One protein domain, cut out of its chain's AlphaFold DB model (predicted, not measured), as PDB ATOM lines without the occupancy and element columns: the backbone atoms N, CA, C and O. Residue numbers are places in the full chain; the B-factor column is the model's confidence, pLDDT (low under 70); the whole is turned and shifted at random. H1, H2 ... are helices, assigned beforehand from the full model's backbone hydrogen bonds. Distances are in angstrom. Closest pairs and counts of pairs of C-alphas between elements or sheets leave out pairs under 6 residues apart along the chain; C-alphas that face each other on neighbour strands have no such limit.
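This is residues 2 to 102 of the 102 residues of the protein "Na+/H+ antiporter subunit C" of Desulfurococcaceae archaeon (UniProt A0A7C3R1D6). A flat, loose row of three helices, with the long hairpin of H1 and H2 and then H4 along the far side of H2; a long loop leads to small H3, at the opposite end from the hairpin's turn. The printed part has 101 residues, all helix in class, in the order H1, H2, H3, H4, with no named strand. The radius of gyration of the C-alphas is 17.9 A, and the spans are 59 by 36 by 14 A.

Find C-alpha 2 at (-11.896, -19.248, 9.995); from there H1 runs 45.1 A to residue 32. H2, residues 36 to 57, is 31.9 A long. H3 is residues 77 to 86; H4, residues 90 to 101, ends at (-48.604, -2.796, 19.140).

H1, with residues 19 to 31 alone, touches H2 at a shallow tilt of 28 degrees, opposite ways; the closest C-alphas, of Ala 26 and Ser 42, are 4.6 A apart. H2, with residues 51 to 57 alone, touches H4 at a shallow tilt of 9 degrees, opposite ways; look at the closest C-alphas, of Asn 51 and Leu 96, 6.1 A apart. H3 touches no helix. Each O i to N i+4 pair is within hydrogen-bond range in H1, H2 and H3, and 7 of 8 in H4.

The C-alphas farthest apart, of Pro 34 and Leu 77, are 59.6 A apart. The link from H2 to H3 is long, with 19 residues, and the printed part has no cut. Look for pLDDT under 70 at residues 2 to 4, 62 and 64.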
ATOM      1  N   ARG A   2     -10.998 -18.170  10.455       57.16
ATOM      2  CA  ARG A   2     -11.896 -19.248   9.995       57.16
ATOM      3  C   ARG A   2     -12.842 -19.814  11.077       57.16
ATOM      4  O   ARG A   2     -14.031 -19.939  10.828       57.16
ATOM      5  N   ILE A   3     -12.342 -20.005  12.302       61.03
ATOM      6  CA  ILE A   3     -13.127 -20.508  13.454       61.03
ATOM      7  C   ILE A   3     -14.261 -19.540  13.853       61.03
ATOM      8  O   ILE A   3     -15.346 -19.971  14.223       61.03
ATOM      9  N   VAL A   4     -14.033 -18.224  13.743       61.53
ATOM     10  CA  VAL A   4     -15.049 -17.204  14.076       61.53
ATOM     11  C   VAL A   4     -16.202 -17.246  13.073       61.53
ATOM     12  O   VAL A   4     -17.355 -17.185  13.479       61.53
ATOM     13  N   ASN A   5     -15.908 -17.431  11.783       74.19
ATOM     14  CA  ASN A   5     -16.948 -17.553  10.759       74.19
ATOM     15  C   ASN A   5     -17.767 -18.843  10.923       74.19
ATOM     16  O   ASN A   5     -18.981 -18.817  10.739       74.19
ATOM     17  N   GLU A   6     -17.129 -19.952  11.307       78.56
ATOM     18  CA  GLU A   6     -17.826 -21.213  11.594       78.56
ATOM     19  C   GLU A   6     -18.746 -21.075  12.816       78.56
ATOM     20  O   GLU A   6     -19.913 -21.455  12.750       78.56
ATOM     21  N   ALA A   7     -18.269 -20.445  13.895       80.19
ATOM     22  CA  ALA A   7     -19.081 -20.184  15.082       80.19
ATOM     23  C   ALA A   7     -20.285 -19.275  14.780       80.19
ATOM     24  O   ALA A   7     -21.405 -19.598  15.171       80.19
ATOM     25  N   THR A   8     -20.095 -18.175  14.039       80.88
ATOM     26  CA  THR A   8     -21.198 -17.283  13.643       80.88
ATOM     27  C   THR A   8     -22.212 -17.998  12.747       80.88
ATOM     28  O   THR A   8     -23.417 -17.852  12.949       80.88
ATOM     29  N   SER A   9     -21.751 -18.825  11.804       83.19
ATOM     30  CA  SER A   9     -22.633 -19.624  10.946       83.19
ATOM     31  C   SER A   9     -23.453 -20.642  11.747       83.19
ATOM     32  O   SER A   9     -24.644 -20.819  11.485       83.19
ATOM     33  N   LEU A  10     -22.842 -21.294  12.741       88.00
ATOM     34  CA  LEU A  10     -23.539 -22.212  13.642       88.00
ATOM     35  C   LEU A  10     -24.587 -21.482  14.481       88.00
ATOM     36  O   LEU A  10     -25.723 -21.940  14.550       88.00
ATOM     37  N   MET A  11     -24.238 -20.330  15.062       87.00
ATOM     38  CA  MET A  11     -25.173 -19.518  15.844       87.00
ATOM     39  C   MET A  11     -26.401 -19.127  15.022       87.00
ATOM     40  O   MET A  11     -27.522 -19.361  15.463       87.00
ATOM     41  N   ILE A  12     -26.205 -18.627  13.797       85.62
ATOM     42  CA  ILE A  12     -27.309 -18.257  12.898       85.62
ATOM     43  C   ILE A  12     -28.173 -19.475  12.564       85.62
ATOM     44  O   ILE A  12     -29.399 -19.400  12.626       85.62
ATOM     45  N   THR A  13     -27.547 -20.614  12.256       89.94
ATOM     46  CA  THR A  13     -28.272 -21.850  11.928       89.94
ATOM     47  C   THR A  13     -29.128 -22.316  13.105       89.94
ATOM     48  O   THR A  13     -30.306 -22.622  12.931       89.94
ATOM     49  N   VAL A  14     -28.573 -22.317  14.321       93.06
ATOM     50  CA  VAL A  14     -29.300 -22.686  15.545       93.06
ATOM     51  C   VAL A  14     -30.452 -21.718  15.817       93.06
ATOM     52  O   VAL A  14     -31.552 -22.161  16.155       93.06
ATOM     53  N   THR A  15     -30.245 -20.412  15.629       91.56
ATOM     54  CA  THR A  15     -31.304 -19.408  15.786       91.56
ATOM     55  C   THR A  15     -32.445 -19.639  14.797       91.56
ATOM     56  O   THR A  15     -33.602 -19.686  15.214       91.56
ATOM     57  N   ILE A  16     -32.144 -19.856  13.512       91.56
ATOM     58  CA  ILE A  16     -33.163 -20.132  12.485       91.56
ATOM     59  C   ILE A  16     -33.942 -21.408  12.828       91.56
ATOM     60  O   ILE A  16     -35.172 -21.400  12.807       91.56
ATOM     61  N   MET A  17     -33.250 -22.483  13.216       94.44
ATOM     62  CA  MET A  17     -33.900 -23.738  13.615       94.44
ATOM     63  C   MET A  17     -34.813 -23.547  14.831       94.44
ATOM     64  O   MET A  17     -35.929 -24.059  14.850       94.44
ATOM     65  N   THR A  18     -34.383 -22.760  15.820       94.69
ATOM     66  CA  THR A  18     -35.187 -22.454  17.015       94.69
ATOM     67  C   THR A  18     -36.466 -21.696  16.655       94.69
ATOM     68  O   THR A  18     -37.533 -22.021  17.169       94.69
ATOM     69  N   ILE A  19     -36.390 -20.729  15.736       94.69
ATOM     70  CA  ILE A  19     -37.565 -19.976  15.268       94.69
ATOM     71  C   ILE A  19     -38.555 -20.901  14.561       94.69
ATOM     72  O   ILE A  19     -39.745 -20.871  14.866       94.69
ATOM     73  N   VAL A  20     -38.075 -21.765  13.663       95.12
ATOM     74  CA  VAL A  20     -38.928 -22.728  12.948       95.12
ATOM     75  C   VAL A  20     -39.630 -23.674  13.927       95.12
ATOM     76  O   VAL A  20     -40.832 -23.925  13.802       95.12
ATOM     77  N   VAL A  21     -38.907 -24.165  14.936       96.19
ATOM     78  CA  VAL A  21     -39.471 -25.020  15.990       96.19
ATOM     79  C   VAL A  21     -40.512 -24.260  16.819       96.19
ATOM     80  O   VAL A  21     -41.605 -24.783  17.029       96.19
ATOM     81  N   ASN A  22     -40.232 -23.022  17.232       95.62
ATOM     82  CA  ASN A  22     -41.176 -22.209  18.002       95.62
ATOM     83  C   ASN A  22     -42.464 -21.921  17.226       95.62
ATOM     84  O   ASN A  22     -43.547 -22.101  17.781       95.62
ATOM     85  N   ILE A  23     -42.370 -21.556  15.943       95.81
ATOM     86  CA  ILE A  23     -43.543 -21.350  15.079       95.81
ATOM     87  C   ILE A  23     -44.351 -22.646  14.964       95.81
ATOM     88  O   ILE A  23     -45.575 -22.626  15.087       95.81
ATOM     89  N   SER A  24     -43.680 -23.787  14.797       96.00
ATOM     90  CA  SER A  24     -44.343 -25.094  14.699       96.00
ATOM     91  C   SER A  24     -45.093 -25.459  15.987       96.00
ATOM     92  O   SER A  24     -46.246 -25.890  15.939       96.00
ATOM     93  N   ILE A  25     -44.470 -25.246  17.152       95.75
ATOM     94  CA  ILE A  25     -45.078 -25.498  18.468       95.75
ATOM     95  C   ILE A  25     -46.241 -24.536  18.726       95.75
ATOM     96  O   ILE A  25     -47.296 -24.962  19.201       95.75
ATOM     97  N   ALA A  26     -46.070 -23.257  18.397       95.62
ATOM     98  CA  ALA A  26     -47.101 -22.238  18.530       95.62
ATOM     99  C   ALA A  26     -48.328 -22.589  17.678       95.62
ATOM    100  O   ALA A  26     -49.451 -22.630  18.183       95.62
ATOM    101  N   LEU A  27     -48.119 -22.957  16.413       95.50
ATOM    102  CA  LEU A  27     -49.193 -23.348  15.506       95.50
ATOM    103  C   LEU A  27     -49.921 -24.609  15.997       95.50
ATOM    104  O   LEU A  27     -51.153 -24.646  16.036       95.50
ATOM    105  N   TYR A  28     -49.175 -25.613  16.469       95.19
ATOM    106  CA  TYR A  28     -49.751 -26.797  17.109       95.19
ATOM    107  C   TYR A  28     -50.598 -26.431  18.341       95.19
ATOM    108  O   TYR A  28     -51.695 -26.967  18.532       95.19
ATOM    109  N   GLY A  29     -50.122 -25.498  19.170       92.69
ATOM    110  CA  GLY A  29     -50.814 -25.022  20.365       92.69
ATOM    111  C   GLY A  29     -52.134 -24.301  20.069       92.69
ATOM    112  O   GLY A  29     -53.114 -24.515  20.788       92.69
ATOM    113  N   VAL A  30     -52.198 -23.522  18.985       94.56
ATOM    114  CA  VAL A  30     -53.419 -22.819  18.550       94.56
ATOM    115  C   VAL A  30     -54.522 -23.802  18.138       94.56
ATOM    116  O   VAL A  30     -55.676 -23.633  18.544       94.56
ATOM    117  N   PHE A  31     -54.184 -24.847  17.374       93.56
ATOM    118  CA  PHE A  31     -55.180 -25.782  16.837       93.56
ATOM    119  C   PHE A  31     -55.622 -26.863  17.828       93.56
ATOM    120  O   PHE A  31     -56.795 -27.231  17.845       93.56
ATOM    121  N   THR A  32     -54.716 -27.379  18.664       93.44
ATOM    122  CA  THR A  32     -54.999 -28.579  19.476       93.44
ATOM    123  C   THR A  32     -55.507 -28.295  20.885       93.44
ATOM    124  O   THR A  32     -56.128 -29.161  21.506       93.44
ATOM    125  N   ARG A  33     -55.236 -27.110  21.446       89.31
ATOM    126  CA  ARG A  33     -55.565 -26.832  22.850       89.31
ATOM    127  C   ARG A  33     -57.026 -26.390  22.999       89.31
ATOM    128  O   ARG A  33     -57.441 -25.459  22.318       89.31
ATOM    129  N   PRO A  34     -57.804 -26.981  23.926       90.06
ATOM    130  CA  PRO A  34     -59.210 -26.619  24.109       90.06
ATOM    131  C   PRO A  34     -59.403 -25.301  24.874       90.06
ATOM    132  O   PRO A  34     -60.383 -24.599  24.646       90.06
ATOM    133  N   SER A  35     -58.480 -24.935  25.772       95.56
ATOM    134  CA  SER A  35     -58.626 -23.727  26.587       95.56
ATOM    135  C   SER A  35     -58.184 -22.463  25.848       95.56
ATOM    136  O   SER A  35     -57.111 -22.423  25.242       95.56
ATOM    137  N   LEU A  36     -58.981 -21.397  25.975       94.56
ATOM    138  CA  LEU A  36     -58.692 -20.092  25.371       94.56
ATOM    139  C   LEU A  36     -57.348 -19.522  25.834       94.56
ATOM    140  O   LEU A  36     -56.566 -19.068  25.009       94.56
ATOM    141  N   THR A  37     -57.019 -19.636  27.124       95.62
ATOM    142  CA  THR A  37     -55.734 -19.164  27.666       95.62
ATOM    143  C   THR A  37     -54.539 -19.803  26.957       95.62
ATOM    144  O   THR A  37     -53.582 -19.116  26.620       95.62
ATOM    145  N   LYS A  38     -54.593 -21.113  26.674       92.19
ATOM    146  CA  LYS A  38     -53.495 -21.806  25.982       92.19
ATOM    147  C   LYS A  38     -53.403 -21.390  24.516       92.19
ATOM    148  O   LYS A  38     -52.295 -21.310  23.995       92.19
ATOM    149  N   LYS A  39     -54.534 -21.087  23.868       94.44
ATOM    150  CA  LYS A  39     -54.544 -20.538  22.504       94.44
ATOM    151  C   LYS A  39     -53.943 -19.135  22.451       94.44
ATOM    152  O   LYS A  39     -53.130 -18.887  21.574       94.44
ATOM    153  N   ILE A  40     -54.274 -18.265  23.410       95.88
ATOM    154  CA  ILE A  40     -53.705 -16.909  23.508       95.88
ATOM    155  C   ILE A  40     -52.187 -16.978  23.698       95.88
ATOM    156  O   ILE A  40     -51.459 -16.347  22.944       95.88
ATOM    157  N   ILE A  41     -51.698 -17.801  24.633       95.50
ATOM    158  CA  ILE A  41     -50.250 -17.992  24.839       95.50
ATOM    159  C   ILE A  41     -49.579 -18.495  23.556       95.50
ATOM    160  O   ILE A  41     -48.524 -18.001  23.174       95.50
ATOM    161  N   SER A  42     -50.208 -19.447  22.862       95.62
ATOM    162  CA  SER A  42     -49.675 -19.978  21.602       95.62
ATOM    163  C   SER A  42     -49.644 -18.916  20.496       95.62
ATOM    164  O   SER A  42     -48.703 -18.884  19.712       95.62
ATOM    165  N   LEU A  43     -50.635 -18.022  20.448       94.81
ATOM    166  CA  LEU A  43     -50.672 -16.915  19.497       94.81
ATOM    167  C   LEU A  43     -49.583 -15.876  19.797       94.81
ATOM    168  O   LEU A  43     -48.883 -15.475  18.878       94.81
ATOM    169  N   ILE A  44     -49.378 -15.524  21.071       95.25
ATOM    170  CA  ILE A  44     -48.292 -14.626  21.501       95.25
ATOM    171  C   ILE A  44     -46.932 -15.208  21.097       95.25
ATOM    172  O   ILE A  44     -46.148 -14.534  20.438       95.25
ATOM    173  N   MET A  45     -46.690 -16.494  21.376       95.56
ATOM    174  CA  MET A  45     -45.456 -17.173  20.955       95.56
ATOM    175  C   MET A  45     -45.254 -17.154  19.430       95.56
ATOM    176  O   MET A  45     -44.117 -17.081  18.957       95.56
ATOM    177  N   CYS A  46     -46.340 -17.232  18.653       95.12
ATOM    178  CA  CYS A  46     -46.293 -17.126  17.196       95.12
ATOM    179  C   CYS A  46     -45.870 -15.714  16.762       95.12
ATOM    180  O   CYS A  46     -44.918 -15.571  15.994       95.12
ATOM    181  N   THR A  47     -46.530 -14.685  17.301       94.69
ATOM    182  CA  THR A  47     -46.231 -13.274  17.022       94.69
ATOM    183  C   THR A  47     -44.788 -12.930  17.381       94.69
ATOM    184  O   THR A  47     -44.070 -12.389  16.543       94.69
ATOM    185  N   ASP A  48     -44.310 -13.337  18.559       94.25
ATOM    186  CA  ASP A  48     -42.922 -13.121  18.985       94.25
ATOM    187  C   ASP A  48     -41.917 -13.784  18.030       94.25
ATOM    188  O   ASP A  48     -40.896 -13.193  17.674       94.25
ATOM    189  N   SER A  49     -42.217 -14.995  17.555       94.69
ATOM    190  CA  SER A  49     -41.339 -15.718  16.627       94.69
ATOM    191  C   SER A  49     -41.273 -15.051  15.248       94.69
ATOM    192  O   SER A  49     -40.192 -14.961  14.662       94.69
ATOM    193  N   ILE A  50     -42.402 -14.551  14.738       92.81
ATOM    194  CA  ILE A  50     -42.472 -13.800  13.473       92.81
ATOM    195  C   ILE A  50     -41.736 -12.461  13.603       92.81
ATOM    196  O   ILE A  50     -40.985 -12.071  12.709       92.81
ATOM    197  N   ASN A  51     -41.895 -11.788  14.739       92.94
ATOM    198  CA  ASN A  51     -41.211 -10.539  15.054       92.94
ATOM    199  C   ASN A  51     -39.684 -10.718  15.067       92.94
ATOM    200  O   ASN A  51     -38.957  -9.955  14.429       92.94
ATOM    201  N   ILE A  52     -39.179 -11.777  15.707       91.69
ATOM    202  CA  ILE A  52     -37.747 -12.110  15.676       91.69
ATOM    203  C   ILE A  52     -37.289 -12.444  14.248       91.69
ATOM    204  O   ILE A  52     -36.210 -12.021  13.829       91.69
ATOM    205  N   PHE A  53     -38.102 -13.167  13.475       91.25
ATOM    206  CA  PHE A  53     -37.790 -13.479  12.081       91.25
ATOM    207  C   PHE A  53     -37.626 -12.211  11.224       91.25
ATOM    208  O   PHE A  53     -36.660 -12.106  10.467       91.25
ATOM    209  N   ALA A  54     -38.497 -11.212  11.399       90.12
ATOM    210  CA  ALA A  54     -38.395  -9.927  10.708       90.12
ATOM    211  C   ALA A  54     -37.086  -9.178  11.034       90.12
ATOM    212  O   ALA A  54     -36.466  -8.599  10.141       90.12
ATOM    213  N   VAL A  55     -36.619  -9.237  12.286       89.88
ATOM    214  CA  VAL A  55     -35.337  -8.631  12.693       89.88
ATOM    215  C   VAL A  55     -34.151  -9.282  11.986       89.88
ATOM    216  O   VAL A  55     -33.239  -8.584  11.546       89.88
ATOM    217  N   ILE A  56     -34.162 -10.608  11.838       88.62
ATOM    218  CA  ILE A  56     -33.072 -11.341  11.180       88.62
ATOM    219  C   ILE A  56     -32.949 -10.950   9.704       88.62
ATOM    220  O   ILE A  56     -31.831 -10.830   9.207       88.62
ATOM    221  N   ILE A  57     -34.067 -10.684   9.019       86.88
ATOM    222  CA  ILE A  57     -34.058 -10.217   7.622       86.88
ATOM    223  C   ILE A  57     -33.302  -8.886   7.482       86.88
ATOM    224  O   ILE A  57     -32.565  -8.697   6.518       86.88
ATOM    225  N   GLY A  58     -33.444  -7.979   8.452       83.81
ATOM    226  CA  GLY A  58     -32.756  -6.682   8.463       83.81
ATOM    227  C   GLY A  58     -31.305  -6.716   8.953       83.81
ATOM    228  O   GLY A  58     -30.633  -5.678   8.967       83.81
ATOM    229  N   PHE A  59     -30.809  -7.876   9.391       84.94
ATOM    230  CA  PHE A  59     -29.496  -7.994  10.012       84.94
ATOM    231  C   PHE A  59     -28.378  -8.176   8.975       84.94
ATOM    232  O   PHE A  59     -28.390  -9.090   8.151       84.94
ATOM    233  N   ARG A  60     -27.339  -7.335   9.049       78.81
ATOM    234  CA  ARG A  60     -26.168  -7.414   8.159       78.81
ATOM    235  C   ARG A  60     -25.166  -8.473   8.625       78.81
ATOM    236  O   ARG A  60     -24.149  -8.153   9.235       78.81
ATOM    237  N   ILE A  61     -25.414  -9.730   8.260       70.94
ATOM    238  CA  ILE A  61     -24.569 -10.893   8.605       70.94
ATOM    239  C   ILE A  61     -23.123 -10.755   8.084       70.94
ATOM    240  O   ILE A  61     -22.185 -11.269   8.690       70.94
ATOM    241  N   SER A  62     -22.916 -10.041   6.975       69.88
ATOM    242  CA  SER A  62     -21.592  -9.870   6.359       69.88
ATOM    243  C   SER A  62     -20.677  -8.878   7.090       69.88
ATOM    244  O   SER A  62     -19.495  -8.787   6.758       69.88
ATOM    245  N   VAL A  63     -21.188  -8.125   8.071       75.31
ATOM    246  CA  VAL A  63     -20.423  -7.108   8.805       75.31
ATOM    247  C   VAL A  63     -20.021  -7.657  10.175       75.31
ATOM    248  O   VAL A  63     -20.859  -8.097  10.951       75.31
ATOM    249  N   ARG A  64     -18.722  -7.600  10.502       66.81
ATOM    250  CA  ARG A  64     -18.152  -8.190  11.733       66.81
ATOM    251  C   ARG A  64     -18.663  -7.545  13.034       66.81
ATOM    252  O   ARG A  64     -18.617  -8.189  14.075       66.81
ATOM    253  N   TYR A  65     -19.135  -6.301  12.964       75.31
ATOM    254  CA  TYR A  65     -19.719  -5.543  14.075       75.31
ATOM    255  C   TYR A  65     -20.791  -4.591  13.527       75.31
ATOM    256  O   TYR A  65     -20.469  -3.446  13.192       75.31
ATOM    257  N   PRO A  66     -22.032  -5.067  13.341       80.81
ATOM    258  CA  PRO A  66     -23.111  -4.220  12.865       80.81
ATOM    259  C   PRO A  66     -23.473  -3.183  13.933       80.81
ATOM    260  O   PRO A  66     -23.548  -3.502  15.121       80.81
ATOM    261  N   SER A  67     -23.670  -1.935  13.516       84.69
ATOM    262  CA  SER A  67     -24.062  -0.837  14.402       84.69
ATOM    263  C   SER A  67     -25.582  -0.645  14.390       84.69
ATOM    264  O   SER A  67     -26.212  -0.869  13.350       84.69
ATOM    265  N   PRO A  68     -26.196  -0.211  15.509       85.19
ATOM    266  CA  PRO A  68     -27.604   0.182  15.508       85.19
ATOM    267  C   PRO A  68     -27.832   1.332  14.509       85.19
ATOM    268  O   PRO A  68     -26.904   2.107  14.255       85.19
ATOM    269  N   PRO A  69     -29.040   1.479  13.936       87.06
ATOM    270  CA  PRO A  69     -29.327   2.495  12.927       87.06
ATOM    271  C   PRO A  69     -29.639   3.845  13.589       87.06
ATOM    272  O   PRO A  69     -30.688   4.441  13.367       87.06
ATOM    273  N   ILE A  70     -28.741   4.307  14.458       86.75
ATOM    274  CA  ILE A  70     -28.898   5.529  15.246       86.75
ATOM    275  C   ILE A  70     -27.629   6.359  15.069       86.75
ATOM    276  O   ILE A  70     -26.526   5.846  15.247       86.75
ATOM    277  N   LEU A  71     -27.797   7.637  14.732       87.19
ATOM    278  CA  LEU A  71     -26.723   8.627  14.663       87.19
ATOM    279  C   LEU A  71     -26.811   9.519  15.913       87.19
ATOM    280  O   LEU A  71     -27.691  10.379  15.965       87.19
ATOM    281  N   PRO A  72     -25.977   9.289  16.945       81.69
ATOM    282  CA  PRO A  72     -26.067  10.024  18.208       81.69
ATOM    283  C   PRO A  72     -25.525  11.457  18.122       81.69
ATOM    284  O   PRO A  72     -25.958  12.315  18.886       81.69
ATOM    285  N   GLU A  73     -24.604  11.725  17.198       83.00
ATOM    286  CA  GLU A  73     -23.944  13.022  17.024       83.00
ATOM    287  C   GLU A  73     -24.042  13.488  15.561       83.00
ATOM    288  O   GLU A  73     -24.217  12.650  14.665       83.00
ATOM    289  N   PRO A  74     -23.939  14.807  15.288       79.88
ATOM    290  CA  PRO A  74     -23.856  15.326  13.929       79.88
ATOM    291  C   PRO A  74     -22.693  14.648  13.190       79.88
ATOM    292  O   PRO A  74     -21.565  14.683  13.685       79.88
ATOM    293  N   PRO A  75     -22.942  13.999  12.044       77.94
ATOM    294  CA  PRO A  75     -21.941  13.146  11.436       77.94
ATOM    295  C   PRO A  75     -20.843  13.977  10.779       77.94
ATOM    296  O   PRO A  75     -21.116  14.840   9.944       77.94
ATOM    297  N   ASP A  76     -19.598  13.643  11.102       84.00
ATOM    298  CA  ASP A  76     -18.470  13.973  10.241       84.00
ATOM    299  C   ASP A  76     -18.521  13.096   8.974       84.00
ATOM    300  O   ASP A  76     -19.072  11.986   8.997       84.00
ATOM    301  N   LEU A  77     -17.966  13.566   7.852       82.88
ATOM    302  CA  LEU A  77     -18.091  12.866   6.558       82.88
ATOM    303  C   LEU A  77     -17.525  11.437   6.606       82.88
ATOM    304  O   LEU A  77     -18.117  10.515   6.037       82.88
ATOM    305  N   ASP A  78     -16.431  11.233   7.338       82.75
ATOM    306  CA  ASP A  78     -15.802   9.921   7.516       82.75
ATOM    307  C   ASP A  78     -16.646   8.988   8.397       82.75
ATOM    308  O   ASP A  78     -16.777   7.792   8.118       82.75
ATOM    309  N   TYR A  79     -17.289   9.535   9.433       83.75
ATOM    310  CA  TYR A  79     -18.178   8.770  10.306       83.75
ATOM    311  C   TYR A  79     -19.417   8.282   9.549       83.75
ATOM    312  O   TYR A  79     -19.844   7.139   9.721       83.75
ATOM    313  N   LEU A  80     -19.956   9.111   8.652       84.94
ATOM    314  CA  LEU A  80     -21.125   8.767   7.847       84.94
ATOM    315  C   LEU A  80     -20.849   7.587   6.902       84.94
ATOM    316  O   LEU A  80     -21.684   6.690   6.776       84.94
ATOM    317  N   GLN A  81     -19.662   7.531   6.291       84.50
ATOM    318  CA  GLN A  81     -19.268   6.407   5.431       84.50
ATOM    319  C   GLN A  81     -19.142   5.095   6.220       84.50
ATOM    320  O   GLN A  81     -19.622   4.037   5.792       84.50
ATOM    321  N   VAL A  82     -18.545   5.153   7.414       82.81
ATOM    322  CA  VAL A  82     -18.442   3.986   8.303       82.81
ATOM    323  C   VAL A  82     -19.824   3.552   8.794       82.81
ATOM    324  O   VAL A  82     -20.106   2.356   8.838       82.81
ATOM    325  N   PHE A  83     -20.709   4.498   9.104       84.69
ATOM    326  CA  PHE A  83     -22.070   4.204   9.535       84.69
ATOM    327  C   PHE A  83     -22.879   3.506   8.439       84.69
ATOM    328  O   PHE A  83     -23.429   2.439   8.689       84.69
ATOM    329  N   VAL A  84     -22.895   4.032   7.210       84.75
ATOM    330  CA  VAL A  84     -23.634   3.432   6.080       84.75
ATOM    331  C   VAL A  84     -23.143   2.014   5.763       84.75
ATOM    332  O   VAL A  84     -23.933   1.143   5.402       84.75
ATOM    333  N   SER A  85     -21.842   1.756   5.924       84.38
ATOM    334  CA  SER A  85     -21.277   0.423   5.678       84.38
ATOM    335  C   SER A  85     -21.569  -0.596   6.788       84.38
ATOM    336  O   SER A  85     -21.498  -1.800   6.529       84.38
ATOM    337  N   ARG A  86     -21.910  -0.152   8.008       85.75
ATOM    338  CA  ARG A  86     -22.084  -1.029   9.180       85.75
ATOM    339  C   ARG A  86     -23.494  -1.074   9.757       85.75
ATOM    340  O   ARG A  86     -23.796  -2.027  10.476       85.75
ATOM    341  N   SER A  87     -24.340  -0.092   9.477       86.62
ATOM    342  CA  SER A  87     -25.658   0.019  10.098       86.62
ATOM    343  C   SER A  87     -26.615  -1.071   9.618       86.62
ATOM    344  O   SER A  87     -26.668  -1.426   8.438       86.62
ATOM    345  N   VAL A  88     -27.372  -1.634  10.557       87.56
ATOM    346  CA  VAL A  88     -28.484  -2.547  10.249       87.56
ATOM    347  C   VAL A  88     -29.632  -1.799   9.566       87.56
ATOM    348  O   VAL A  88     -29.741  -0.580   9.693       87.56
ATOM    349  N   ASP A  89     -30.498  -2.513   8.847       87.56
ATOM    350  CA  ASP A  89     -31.622  -1.884   8.148       87.56
ATOM    351  C   ASP A  89     -32.659  -1.330   9.156       87.56
ATOM    352  O   ASP A  89     -33.126  -2.082  10.026       87.56
ATOM    353  N   PRO A  90     -33.017  -0.030   9.092       89.25
ATOM    354  CA  PRO A  90     -34.054   0.549   9.944       89.25
ATOM    355  C   PRO A  90     -35.483   0.162   9.527       89.25
ATOM    356  O   PRO A  90     -36.390   0.244  10.356       89.25
ATOM    357  N   ILE A  91     -35.717  -0.269   8.281       90.44
ATOM    358  CA  ILE A  91     -37.066  -0.548   7.764       90.44
ATOM    359  C   ILE A  91     -37.730  -1.701   8.536       90.44
ATOM    360  O   ILE A  91     -38.835  -1.499   9.054       90.44
ATOM    361  N   PRO A  92     -37.089  -2.877   8.716       90.94
ATOM    362  CA  PRO A  92     -37.684  -3.959   9.498       90.94
ATOM    363  C   PRO A  92     -37.920  -3.583  10.963       90.94
ATOM    364  O   PRO A  92     -38.853  -4.092  11.576       90.94
ATOM    365  N   GLN A  93     -37.127  -2.667  11.528       88.69
ATOM    366  CA  GLN A  93     -37.288  -2.213  12.915       88.69
ATOM    367  C   GLN A  93     -38.529  -1.336  13.093       88.69
ATOM    368  O   GLN A  93     -39.266  -1.507  14.061       88.69
ATOM    369  N   ALA A  94     -38.809  -0.436  12.147       91.38
ATOM    370  CA  ALA A  94     -40.037   0.358  12.171       91.38
ATOM    371  C   ALA A  94     -41.290  -0.525  12.007       91.38
ATOM    372  O   ALA A  94     -42.288  -0.343  12.713       91.38
ATOM    373  N   LEU A  95     -41.218  -1.520  11.114       91.06
ATOM    374  CA  LEU A  95     -42.290  -2.497  10.919       91.06
ATOM    375  C   LEU A  95     -42.524  -3.337  12.184       91.06
ATOM    376  O   LEU A  95     -43.667  -3.543  12.580       91.06
ATOM    377  N   LEU A  96     -41.444  -3.758  12.845       92.50
ATOM    378  CA  LEU A  96     -41.481  -4.515  14.094       92.50
ATOM    379  C   LEU A  96     -42.204  -3.754  15.211       92.50
ATOM    380  O   LEU A  96     -43.076  -4.316  15.864       92.50
ATOM    381  N   VAL A  97     -41.870  -2.479  15.434       92.94
ATOM    382  CA  VAL A  97     -42.504  -1.677  16.501       92.94
ATOM    383  C   VAL A  97     -44.006  -1.534  16.256       92.94
ATOM    384  O   VAL A  97     -44.788  -1.568  17.202       92.94
ATOM    385  N   THR A  98     -44.416  -1.442  14.993       94.38
ATOM    386  CA  THR A  98     -45.836  -1.412  14.628       94.38
ATOM    387  C   THR A  98     -46.500  -2.768  14.877       94.38
ATOM    388  O   THR A  98     -47.581  -2.813  15.452       94.38
ATOM    389  N   ALA A  99     -45.845  -3.871  14.506       91.69
ATOM    390  CA  ALA A  99     -46.353  -5.226  14.719       91.69
ATOM    391  C   ALA A  99     -46.489  -5.603  16.204       91.69
ATOM    392  O   ALA A  99     -47.362  -6.385  16.541       91.69
ATOM    393  N   ILE A 100     -45.654  -5.055  17.093       92.00
ATOM    394  CA  ILE A 100     -45.734  -5.304  18.546       92.00
ATOM    395  C   ILE A 100     -46.972  -4.648  19.178       92.00
ATOM    396  O   ILE A 100     -47.477  -5.132  20.188       92.00
ATOM    397  N   VAL A 101     -47.434  -3.525  18.623       94.75
ATOM    398  CA  VAL A 101     -48.604  -2.796  19.140       94.75
ATOM    399  C   VAL A 101     -49.924  -3.430  18.677       94.75
ATOM    400  O   VAL A 101     -50.949  -3.221  19.328       94.75
ATOM    401  N   ILE A 102     -49.900  -4.181  17.570       90.81
ATOM    402  CA  ILE A 102     -51.049  -4.896  16.986       90.81
ATOM    403  C   ILE A 102     -51.214  -6.263  17.656       90.81
ATOM    404  O   ILE A 102     -52.353  -6.556  18.085       90.81
TER     405      ILE A 102